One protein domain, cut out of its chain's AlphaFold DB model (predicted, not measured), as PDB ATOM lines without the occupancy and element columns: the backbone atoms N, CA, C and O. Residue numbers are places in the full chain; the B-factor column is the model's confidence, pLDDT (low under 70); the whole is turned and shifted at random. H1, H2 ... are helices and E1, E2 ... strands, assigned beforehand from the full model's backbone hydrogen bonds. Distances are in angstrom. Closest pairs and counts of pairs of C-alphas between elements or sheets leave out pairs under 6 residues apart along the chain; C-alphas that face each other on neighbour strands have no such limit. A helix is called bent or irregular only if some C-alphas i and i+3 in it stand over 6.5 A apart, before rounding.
ATOM      1  N   THR A   2      23.729  -6.009  42.267       80.50
ATOM      2  CA  THR A   2      22.524  -5.698  43.058       80.50
ATOM      3  C   THR A   2      22.722  -5.963  44.553       80.50
ATOM      4  O   THR A   2      22.536  -5.050  45.346       80.50
ATOM      5  N   ASP A   3      23.260  -7.127  44.933       85.06
ATOM      6  CA  ASP A   3      23.540  -7.458  46.344       85.06
ATOM      7  C   ASP A   3      24.478  -6.458  47.029       85.06
ATOM      8  O   ASP A   3      24.308  -6.131  48.201       85.06
ATOM      9  N   TYR A   4      25.463  -5.935  46.290       88.25
ATOM     10  CA  TYR A   4      26.362  -4.909  46.808       88.25
ATOM     11  C   TYR A   4      25.605  -3.603  47.063       88.25
ATOM     12  O   TYR A   4      25.730  -3.036  48.141       88.25
ATOM     13  N   LEU A   5      24.780  -3.151  46.114       90.00
ATOM     14  CA  LEU A   5      23.966  -1.942  46.271       90.00
ATOM     15  C   LEU A   5      22.975  -2.069  47.437       90.00
ATOM     16  O   LEU A   5      22.882  -1.154  48.253       90.00
ATOM     17  N   ILE A   6      22.331  -3.229  47.582       91.19
ATOM     18  CA  ILE A   6      21.459  -3.536  48.723       91.19
ATOM     19  C   ILE A   6      22.256  -3.525  50.034       91.19
ATOM     20  O   ILE A   6      21.807  -2.955  51.024       91.19
ATOM     21  N   SER A   7      23.477  -4.074  50.049       91.31
ATOM     22  CA  SER A   7      24.336  -4.059  51.244       91.31
ATOM     23  C   SER A   7      24.754  -2.652  51.687       91.31
ATOM     24  O   SER A   7      25.071  -2.452  52.858       91.31
ATOM     25  N   LEU A   8      24.728  -1.672  50.776       90.56
ATOM     26  CA  LEU A   8      24.942  -0.264  51.114       90.56
ATOM     27  C   LEU A   8      23.707   0.373  51.769       90.56
ATOM     28  O   LEU A   8      23.834   1.441  52.355       90.56
ATOM     29  N   GLY A   9      22.544  -0.276  51.714       92.38
ATOM     30  CA  GLY A   9      21.296   0.205  52.303       92.38
ATOM     31  C   GLY A   9      20.285   0.752  51.295       92.38
ATOM     32  O   GLY A   9      19.356   1.438  51.715       92.38
ATOM     33  N   LEU A  10      20.456   0.478  49.996       93.75
ATOM     34  CA  LEU A  10      19.417   0.724  48.990       93.75
ATOM     35  C   LEU A  10      18.325  -0.345  49.080       93.75
ATOM     36  O   LEU A  10      18.631  -1.532  49.219       93.75
ATOM     37  N   ALA A  11      17.068   0.068  48.956       94.06
ATOM     38  CA  ALA A  11      15.966  -0.866  48.765       94.06
ATOM     39  C   ALA A  11      15.951  -1.398  47.321       94.06
ATOM     40  O   ALA A  11      16.413  -0.725  46.397       94.06
ATOM     41  N   ASP A  12      15.412  -2.601  47.113       91.88
ATOM     42  CA  ASP A  12      15.354  -3.219  45.779       91.88
ATOM     43  C   ASP A  12      14.539  -2.356  44.801       91.88
ATOM     44  O   ASP A  12      14.921  -2.166  43.650       91.88
ATOM     45  N   GLU A  13      13.476  -1.709  45.287       92.50
ATOM     46  CA  GLU A  13      12.616  -0.836  44.487       92.50
ATOM     47  C   GLU A  13      13.296   0.484  44.077       92.50
ATOM     48  O   GLU A  13      12.837   1.154  43.148       92.50
ATOM     49  N   GLU A  14      14.386   0.871  44.750       93.19
ATOM     50  CA  GLU A  14      15.199   2.040  44.397       93.19
ATOM     51  C   GLU A  14      16.218   1.723  43.290       93.19
ATOM     52  O   GLU A  14      16.865   2.639  42.771       93.19
ATOM     53  N   ILE A  15      16.374   0.451  42.910       92.50
ATOM     54  CA  ILE A  15      17.363  -0.008  41.936       92.50
ATOM     55  C   ILE A  15      16.644  -0.520  40.689       92.50
ATOM     56  O   ILE A  15      15.911  -1.502  40.708       92.50
ATOM     57  N   ILE A  16      16.913   0.107  39.548       90.81
ATOM     58  CA  ILE A  16      16.411  -0.355  38.256       90.81
ATOM     59  C   ILE A  16      17.590  -0.876  37.444       90.81
ATOM     60  O   ILE A  16      18.472  -0.118  37.040       90.81
ATOM     61  N   PHE A  17      17.574  -2.179  37.170       89.50
ATOM     62  CA  PHE A  17      18.498  -2.821  36.242       89.50
ATOM     63  C   PHE A  17      17.843  -2.965  34.867       89.50
ATOM     64  O   PHE A  17      16.716  -3.461  34.734       89.50
ATOM     65  N   CYS A  18      18.519  -2.518  33.814       89.69
ATOM     66  CA  CYS A  18      17.971  -2.584  32.470       89.69
ATOM     67  C   CYS A  18      19.013  -2.843  31.391       89.69
ATOM     68  O   CYS A  18      20.075  -2.231  31.362       89.69
ATOM     69  N   TYR A  19      18.641  -3.711  30.453       90.44
ATOM     70  CA  TYR A  19      19.258  -3.744  29.136       90.44
ATOM     71  C   TYR A  19      18.759  -2.555  28.328       90.44
ATOM     72  O   TYR A  19      17.587  -2.179  28.442       90.44
ATOM     73  N   ILE A  20      19.660  -1.964  27.550       93.62
ATOM     74  CA  ILE A  20      19.312  -0.862  26.668       93.62
ATOM     75  C   ILE A  20      18.692  -1.394  25.385       93.62
ATOM     76  O   ILE A  20      19.239  -2.264  24.714       93.62
ATOM     77  N   GLU A  21      17.523  -0.851  25.077       91.75
ATOM     78  CA  GLU A  21      16.793  -1.063  23.841       91.75
ATOM     79  C   GLU A  21      17.216   0.010  22.833       91.75
ATOM     80  O   GLU A  21      17.403   1.186  23.167       91.75
ATOM     81  N   TYR A  22      17.396  -0.404  21.585       92.31
ATOM     82  CA  TYR A  22      17.916   0.447  20.525       92.31
ATOM     83  C   TYR A  22      16.824   0.705  19.500       92.31
ATOM     84  O   TYR A  22      16.298  -0.225  18.896       92.31
ATOM     85  N   GLU A  23      16.494   1.977  19.304       89.69
ATOM     86  CA  GLU A  23      15.388   2.394  18.445       89.69
ATOM     87  C   GLU A  23      15.883   3.291  17.313       89.69
ATOM     88  O   GLU A  23      16.744   4.164  17.496       89.69
ATOM     89  N   ASP A  24      15.324   3.074  16.122       90.31
ATOM     90  CA  ASP A  24      15.542   3.953  14.981       90.31
ATOM     91  C   ASP A  24      14.609   5.164  15.079       90.31
ATOM     92  O   ASP A  24      13.389   5.080  14.881       90.31
ATOM     93  N   PHE A  25      15.214   6.307  15.391       88.44
ATOM     94  CA  PHE A  25      14.513   7.575  15.512       88.44
ATOM     95  C   PHE A  25      14.435   8.366  14.201       88.44
ATOM     96  O   PHE A  25      13.751   9.388  14.164       88.44
ATOM     97  N   SER A  26      15.078   7.912  13.118       87.12
ATOM     98  CA  SER A  26      15.099   8.621  11.829       87.12
ATOM     99  C   SER A  26      13.692   8.885  11.283       87.12
ATOM    100  O   SER A  26      13.428   9.950  10.725       87.12
ATOM    101  N   LYS A  27      12.750   7.969  11.549       84.19
ATOM    102  CA  LYS A  27      11.333   8.085  11.173       84.19
ATOM    103  C   LYS A  27      10.599   9.277  11.800       84.19
ATOM    104  O   LYS A  27       9.527   9.632  11.318       84.19
ATOM    105  N   TYR A  28      11.143   9.883  12.857       85.62
ATOM    106  CA  TYR A  28      10.552  11.053  13.511       85.62
ATOM    107  C   TYR A  28      11.151  12.382  13.003       85.62
ATOM    108  O   TYR A  28      10.514  13.423  13.142       85.62
ATOM    109  N   GLY A  29      12.324  12.359  12.359       82.56
ATOM    110  CA  GLY A  29      13.062  13.558  11.941       82.56
ATOM    111  C   GLY A  29      13.768  14.284  13.096       82.56
ATOM    112  O   GLY A  29      13.571  13.961  14.266       82.56
ATOM    113  N   ASP A  30      14.585  15.292  12.772       81.81
ATOM    114  CA  ASP A  30      15.485  15.963  13.735       81.81
ATOM    115  C   ASP A  30      14.765  16.672  14.895       81.81
ATOM    116  O   ASP A  30      15.327  16.838  15.976       81.81
ATOM    117  N   TYR A  31      13.506  17.059  14.681       82.56
ATOM    118  CA  TYR A  31      12.642  17.714  15.672       82.56
ATOM    119  C   TYR A  31      11.380  16.896  15.973       82.56
ATOM    120  O   TYR A  31      10.372  17.430  16.435       82.56
ATOM    121  N   GLY A  32      11.415  15.602  15.657       78.12
ATOM    122  CA  GLY A  32      10.295  14.698  15.829       78.12
ATOM    123  C   GLY A  32       9.935  14.450  17.282       78.12
ATOM    124  O   GLY A  32      10.803  14.217  18.122       78.12
ATOM    125  N   TYR A  33       8.637  14.430  17.571       80.88
ATOM    126  CA  TYR A  33       8.136  13.940  18.847       80.88
ATOM    127  C   TYR A  33       7.964  12.418  18.782       80.88
ATOM    128  O   TYR A  33       7.316  11.898  17.872       80.88
ATOM    129  N   CYS A  34       8.539  11.709  19.753       79.75
ATOM    130  CA  CYS A  34       8.397  10.267  19.900       79.75
ATOM    131  C   CYS A  34       7.617   9.965  21.182       79.75
ATOM    132  O   CYS A  34       8.060  10.302  22.279       79.75
ATOM    133  N   GLU A  35       6.469   9.308  21.038       82.88
ATOM    134  CA  GLU A  35       5.711   8.766  22.160       82.88
ATOM    135  C   GLU A  35       5.902   7.252  22.206       82.88
ATOM    136  O   GLU A  35       5.491   6.524  21.300       82.88
ATOM    137  N   PHE A  36       6.536   6.763  23.270       83.25
ATOM    138  CA  PHE A  36       6.844   5.340  23.385       83.25
ATOM    139  C   PHE A  36       5.610   4.476  23.675       83.25
ATOM    140  O   PHE A  36       5.643   3.276  23.417       83.25
ATOM    141  N   ASN A  37       4.522   5.055  24.200       86.06
ATOM    142  CA  ASN A  37       3.344   4.313  24.675       86.06
ATOM    143  C   ASN A  37       3.707   3.188  25.670       86.06
ATOM    144  O   ASN A  37       3.108   2.110  25.682       86.06
ATOM    145  N   LYS A  38       4.727   3.425  26.504       86.38
ATOM    146  CA  LYS A  38       5.208   2.504  27.541       86.38
ATOM    147  C   LYS A  38       5.124   3.159  28.913       86.38
ATOM    148  O   LYS A  38       5.058   4.379  29.034       86.38
ATOM    149  N   LYS A  39       5.144   2.332  29.958       86.25
ATOM    150  CA  LYS A  39       5.137   2.805  31.343       86.25
ATOM    151  C   LYS A  39       6.473   3.498  31.671       86.25
ATOM    152  O   LYS A  39       7.513   2.872  31.464       86.25
ATOM    153  N   PRO A  40       6.469   4.728  32.216       82.50
ATOM    154  CA  PRO A  40       7.685   5.371  32.705       82.50
ATOM    155  C   PRO A  40       8.401   4.534  33.786       82.50
ATOM    156  O   PRO A  40       7.724   3.833  34.549       82.50
ATOM    157  N   PRO A  41       9.741   4.604  33.893       88.69
ATOM    158  CA  PRO A  41      10.639   5.459  33.116       88.69
ATOM    159  C   PRO A  41      11.280   4.712  31.925       88.69
ATOM    160  O   PRO A  41      12.499   4.531  31.857       88.69
ATOM    161  N   TYR A  42      10.464   4.201  30.998       88.31
ATOM    162  CA  TYR A  42      10.928   3.454  29.821       88.31
ATOM    163  C   TYR A  42      11.940   4.229  28.966       88.31
ATOM    164  O   TYR A  42      12.864   3.640  28.413       88.31
ATOM    165  N   GLU A  43      11.826   5.553  28.929       89.38
ATOM    166  CA  GLU A  43      12.761   6.453  28.264       89.38
ATOM    167  C   GLU A  43      14.213   6.284  28.742       89.38
ATOM    168  O   GLU A  43      15.143   6.473  27.961       89.38
ATOM    169  N   LEU A  44      14.432   5.847  29.988       90.38
ATOM    170  CA  LEU A  44      15.775   5.590  30.517       90.38
ATOM    171  C   LEU A  44      16.397   4.298  29.973       90.38
ATOM    172  O   LEU A  44      17.597   4.078  30.155       90.38
ATOM    173  N   ARG A  45      15.605   3.447  29.313       91.75
ATOM    174  CA  ARG A  45      16.044   2.181  28.714       91.75
ATOM    175  C   ARG A  45      16.324   2.303  27.220       91.75
ATOM    176  O   ARG A  45      16.814   1.340  26.655       91.75
ATOM    177  N   ILE A  46      16.052   3.444  26.582       91.38
ATOM    178  CA  ILE A  46      16.242   3.591  25.135       91.38
ATOM    179  C   ILE A  46      17.531   4.336  24.788       91.38
ATOM    180  O   ILE A  46      17.973   5.255  25.487       91.38
ATOM    181  N   LYS A  47      18.129   3.939  23.665       91.94
ATOM    182  CA  LYS A  47      19.198   4.650  22.971       91.94
ATOM    183  C   LYS A  47      18.962   4.634  21.458       91.94
ATOM    184  O   LYS A  47      18.188   3.837  20.935       91.94
ATOM    185  N   ARG A  48      19.625   5.544  20.742       90.06
ATOM    186  CA  ARG A  48      19.615   5.562  19.274       90.06
ATOM    187  C   ARG A  48      20.259   4.297  18.712       90.06
ATOM    188  O   ARG A  48      21.308   3.883  19.202       90.06
ATOM    189  N   ILE A  49      19.666   3.756  17.650       91.69
ATOM    190  CA  ILE A  49      20.127   2.537  16.968       91.69
ATOM    191  C   ILE A  49      21.568   2.602  16.448       91.69
ATOM    192  O   ILE A  49      22.233   1.580  16.347       91.69
ATOM    193  N   GLU A  50      22.077   3.809  16.200       91.19
ATOM    194  CA  GLU A  50      23.459   4.086  15.779       91.19
ATOM    195  C   GLU A  50      24.520   3.608  16.787       91.19
ATOM    196  O   GLU A  50      25.686   3.543  16.424       91.19
ATOM    197  N   PHE A  51      24.121   3.303  18.030       90.75
ATOM    198  CA  PHE A  51      25.004   2.854  19.112       90.75
ATOM    199  C   PHE A  51      24.767   1.397  19.540       90.75
ATOM    200  O   PHE A  51      25.178   0.999  20.637       90.75
ATOM    201  N   GLN A  52      24.034   0.615  18.740       90.44
ATOM    202  CA  GLN A  52      23.647  -0.763  19.080       90.44
ATOM    203  C   GLN A  52      24.839  -1.697  19.317       90.44
ATOM    204  O   GLN A  52      24.739  -2.654  20.078       90.44
ATOM    205  N   GLU A  53      25.994  -1.394  18.728       85.94
ATOM    206  CA  GLU A  53      27.232  -2.149  18.907       85.94
ATOM    207  C   GLU A  53      27.752  -2.133  20.351       85.94
ATOM    208  O   GLU A  53      28.491  -3.035  20.747       85.94
ATOM    209  N   GLN A  54      27.345  -1.149  21.159       86.19
ATOM    210  CA  GLN A  54      27.847  -0.976  22.523       86.19
ATOM    211  C   GLN A  54      27.311  -2.014  23.513       86.19
ATOM    212  O   GLN A  54      27.932  -2.185  24.557       86.19
ATOM    213  N   ASN A  55      26.198  -2.695  23.197       80.50
ATOM    214  CA  ASN A  55      25.577  -3.723  24.045       80.50
ATOM    215  C   ASN A  55      25.535  -3.316  25.534       80.50
ATOM    216  O   ASN A  55      26.196  -3.901  26.391       80.50
ATOM    217  N   GLU A  56      24.786  -2.251  25.825       88.50
ATOM    218  CA  GLU A  56      24.823  -1.547  27.109       88.50
ATOM    219  C   GLU A  56      23.817  -2.105  28.134       88.50
ATOM    220  O   GLU A  56      22.666  -2.424  27.824       88.50
ATOM    221  N   ILE A  57      24.246  -2.129  29.396       88.00
ATOM    222  CA  ILE A  57      23.388  -2.298  30.571       88.00
ATOM    223  C   ILE A  57      23.435  -0.999  31.377       88.00
ATOM    224  O   ILE A  57      24.516  -0.460  31.617       88.00
ATOM    225  N   ARG A  58      22.281  -0.525  31.855       90.25
ATOM    226  CA  ARG A  58      22.194   0.566  32.832       90.25
ATOM    227  C   ARG A  58      21.728   0.060  34.187       90.25
ATOM    228  O   ARG A  58      20.828  -0.770  34.303       90.25
ATOM    229  N   VAL A  59      22.340   0.635  35.215       90.12
ATOM    230  CA  VAL A  59      21.881   0.558  36.600       90.12
ATOM    231  C   VAL A  59      21.481   1.965  37.003       90.12
ATOM    232  O   VAL A  59      22.314   2.870  37.015       90.12
ATOM    233  N   ILE A  60      20.200   2.158  37.286       90.81
ATOM    234  CA  ILE A  60      19.638   3.446  37.682       90.81
ATOM    235  C   ILE A  60      19.277   3.342  39.156       90.81
ATOM    236  O   ILE A  60      18.575   2.417  39.558       90.81
ATOM    237  N   ILE A  61      19.768   4.288  39.948       91.88
ATOM    238  CA  ILE A  61      19.528   4.342  41.388       91.88
ATOM    239  C   ILE A  61      18.666   5.570  41.661       91.88
ATOM    240  O   ILE A  61      19.101   6.698  41.439       91.88
ATOM    241  N   ASN A  62      17.441   5.343  42.124       93.00
ATOM    242  CA  ASN A  62      16.492   6.388  42.478       93.00
ATOM    243  C   ASN A  62      16.282   6.397  43.992       93.00
ATOM    244  O   ASN A  62      15.300   5.855  44.490       93.00
ATOM    245  N   THR A  63      17.220   7.013  44.707       93.56
ATOM    246  CA  THR A  63      17.161   7.141  46.165       93.56
ATOM    247  C   THR A  63      17.109   8.600  46.598       93.56
ATOM    248  O   THR A  63      17.623   9.485  45.917       93.56
ATOM    249  N   GLN A  64      16.502   8.844  47.757       94.56
ATOM    250  CA  GLN A  64      16.541  10.136  48.453       94.56
ATOM    251  C   GLN A  64      17.568  10.143  49.598       94.56
ATOM    252  O   GLN A  64      17.697  11.134  50.316       94.56
ATOM    253  N   ASN A  65      18.304   9.045  49.797       94.50
ATOM    254  CA  ASN A  65      19.312   8.952  50.840       94.50
ATOM    255  C   ASN A  65      20.571   9.744  50.447       94.50
ATOM    256  O   ASN A  65      21.417   9.271  49.683       94.50
ATOM    257  N   CYS A  66      20.704  10.954  50.993       93.69
ATOM    258  CA  CYS A  66      21.815  11.865  50.714       93.69
ATOM    259  C   CYS A  66      23.198  11.257  50.992       93.69
ATOM    260  O   CYS A  66      24.139  11.532  50.245       93.69
ATOM    261  N   ASP A  67      23.327  10.425  52.029       93.62
ATOM    262  CA  ASP A  67      24.606   9.800  52.374       93.62
ATOM    263  C   ASP A  67      25.020   8.779  51.310       93.62
ATOM    264  O   ASP A  67      26.191   8.720  50.928       93.62
ATOM    265  N   LEU A  68      24.055   8.031  50.763       92.06
ATOM    266  CA  LEU A  68      24.297   7.098  49.662       92.06
ATOM    267  C   LEU A  68      24.580   7.818  48.349       92.06
ATOM    268  O   LEU A  68      25.506   7.428  47.643       92.06
ATOM    269  N   ILE A  69      23.856   8.896  48.043       92.44
ATOM    270  CA  ILE A  69      24.141   9.730  46.866       92.44
ATOM    271  C   ILE A  69      25.583  10.233  46.923       92.44
ATOM    272  O   ILE A  69      26.330  10.107  45.951       92.44
ATOM    273  N   LYS A  70      25.999  10.762  48.079       93.38
ATOM    274  CA  LYS A  70      27.365  11.239  48.286       93.38
ATOM    275  C   LYS A  70      28.377  10.104  48.140       93.38
ATOM    276  O   LYS A  70      29.336  10.243  47.388       93.38
ATOM    277  N   LEU A  71      28.132   8.961  48.784       91.06
ATOM    278  CA  LEU A  71      28.993   7.782  48.695       91.06
ATOM    279  C   LEU A  71      29.190   7.317  47.245       91.06
ATOM    280  O   LEU A  71      30.326   7.091  46.839       91.06
ATOM    281  N   LEU A  72      28.105   7.185  46.478       89.00
ATOM    282  CA  LEU A  72      28.119   6.695  45.096       89.00
ATOM    283  C   LEU A  72      28.719   7.710  44.115       89.00
ATOM    284  O   LEU A  72      29.292   7.314  43.103       89.00
ATOM    285  N   THR A  73      28.619   9.007  44.417       87.75
ATOM    286  CA  THR A  73      29.223  10.073  43.602       87.75
ATOM    287  C   THR A  73      30.724  10.209  43.873       87.75
ATOM    288  O   THR A  73      31.501  10.466  42.957       87.75
ATOM    289  N   GLU A  74      31.151  10.034  45.126       91.06
ATOM    290  CA  GLU A  74      32.549  10.222  45.536       91.06
ATOM    291  C   GLU A  74      33.399   8.953  45.393       91.06
ATOM    292  O   GLU A  74      34.617   9.048  45.219       91.06
ATOM    293  N   LYS A  75      32.798   7.759  45.480       87.44
ATOM    294  CA  LYS A  75      33.525   6.485  45.426       87.44
ATOM    295  C   LYS A  75      33.158   5.676  44.182       87.44
ATOM    296  O   LYS A  75      32.007   5.268  44.043       87.44
TER     297      LYS A  75
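AT A GLANCE: This is residues 2 to 75 of the 113 residues of an uncharacterized protein of Dehalobacter sp. 4CP (UniProt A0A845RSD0). A narrow two-stranded ribbon, E1 and E4, makes the middle of an elongated model; H1 and H4 lie at one end without meeting each other. Toward the other end E1 runs on into E2, which pairs with E3 beside H3, and from E2 a long loop reaches out and folds back to the short helix H2, its residues 27 to 32 sticking out free. The printed part has 74 residues, with four named helices and four named strands in the order H1 E1 E2 H2 E3 H3 E4 H4. The sheet E1 - E4 is antiparallel and the sheet E2 = E3 is parallel; the class is mixed, helices and strands. The whole is loose, with a radius of gyration of the C-alphas of 15.6 A and spans of 43 by 25 by 20 A.

IN THESE COORDINATES: E1, residues 15 to 19, is 13.5 A long and begins at C-alpha 15 (17.363, -0.008, 41.936). E4, residues 57 to 61, is 13.3 A long. E2, residues 21 to 23, spans 6.6 A and E3, residues 46 to 48, spans 7.0 A. H1, residues 2 to 7, is 8.5 A long and begins at C-alpha 2 (22.524, -5.698, 43.058). H2, residues 42 to 45, is 5.4 A long. H3, residues 49 to 54, is 10.1 A long and irregular: C-alphas 50 and 53 are 7.9 A apart. H4, residues 66 to 74, is 12.0 A long and ends at C-alpha 74 (32.549, 10.222, 45.536).

HOW THE PARTS SIT: E1 and E4 are antiparallel at 163 degrees, with N 16 and O 60 at 2.8 A and N 58 and O 18 at 2.8 A, within hydrogen-bond range. E1 runs on into E2 across one residue, at 54 degrees. E2 and E3 are parallel at 43 degrees, with N 47 and O 21 at 2.9 A, within hydrogen-bond range. E2, H2 and E3 form a strand-helix-strand unit, two parallel neighbour strands with a helix between them along the chain, with a right-handed crossover. The closest C-alphas of E2 and H3 are those of Tyr 22 and Ile 49, 4.7 A apart; those of E1 and H2 are Cys 18 and Arg 45, 6.4 A. The closest C-alphas of H1 and E1, those of Thr 2 and Ile 15, are 7.8 A apart. H1 and H4 are apart, and no helix touches another. In H1 and H4 every O i to N i+4 pair is within hydrogen-bond range; H3 has 0 of 2 but 2 of 3 O i to N i+3 pairs, and H2 is too short for an O i to N i+4 pair.

THE WHOLE: The two C-alphas farthest apart, those of Ser 7 and Gly 29, are 44.5 A apart. The printed part has no cut. The link from E2 to H2, residues 24 to 41, is long, and the link from H1 to E1 is short. The mean pLDDT of the printed part is 89.0, and no printed residue is under 70.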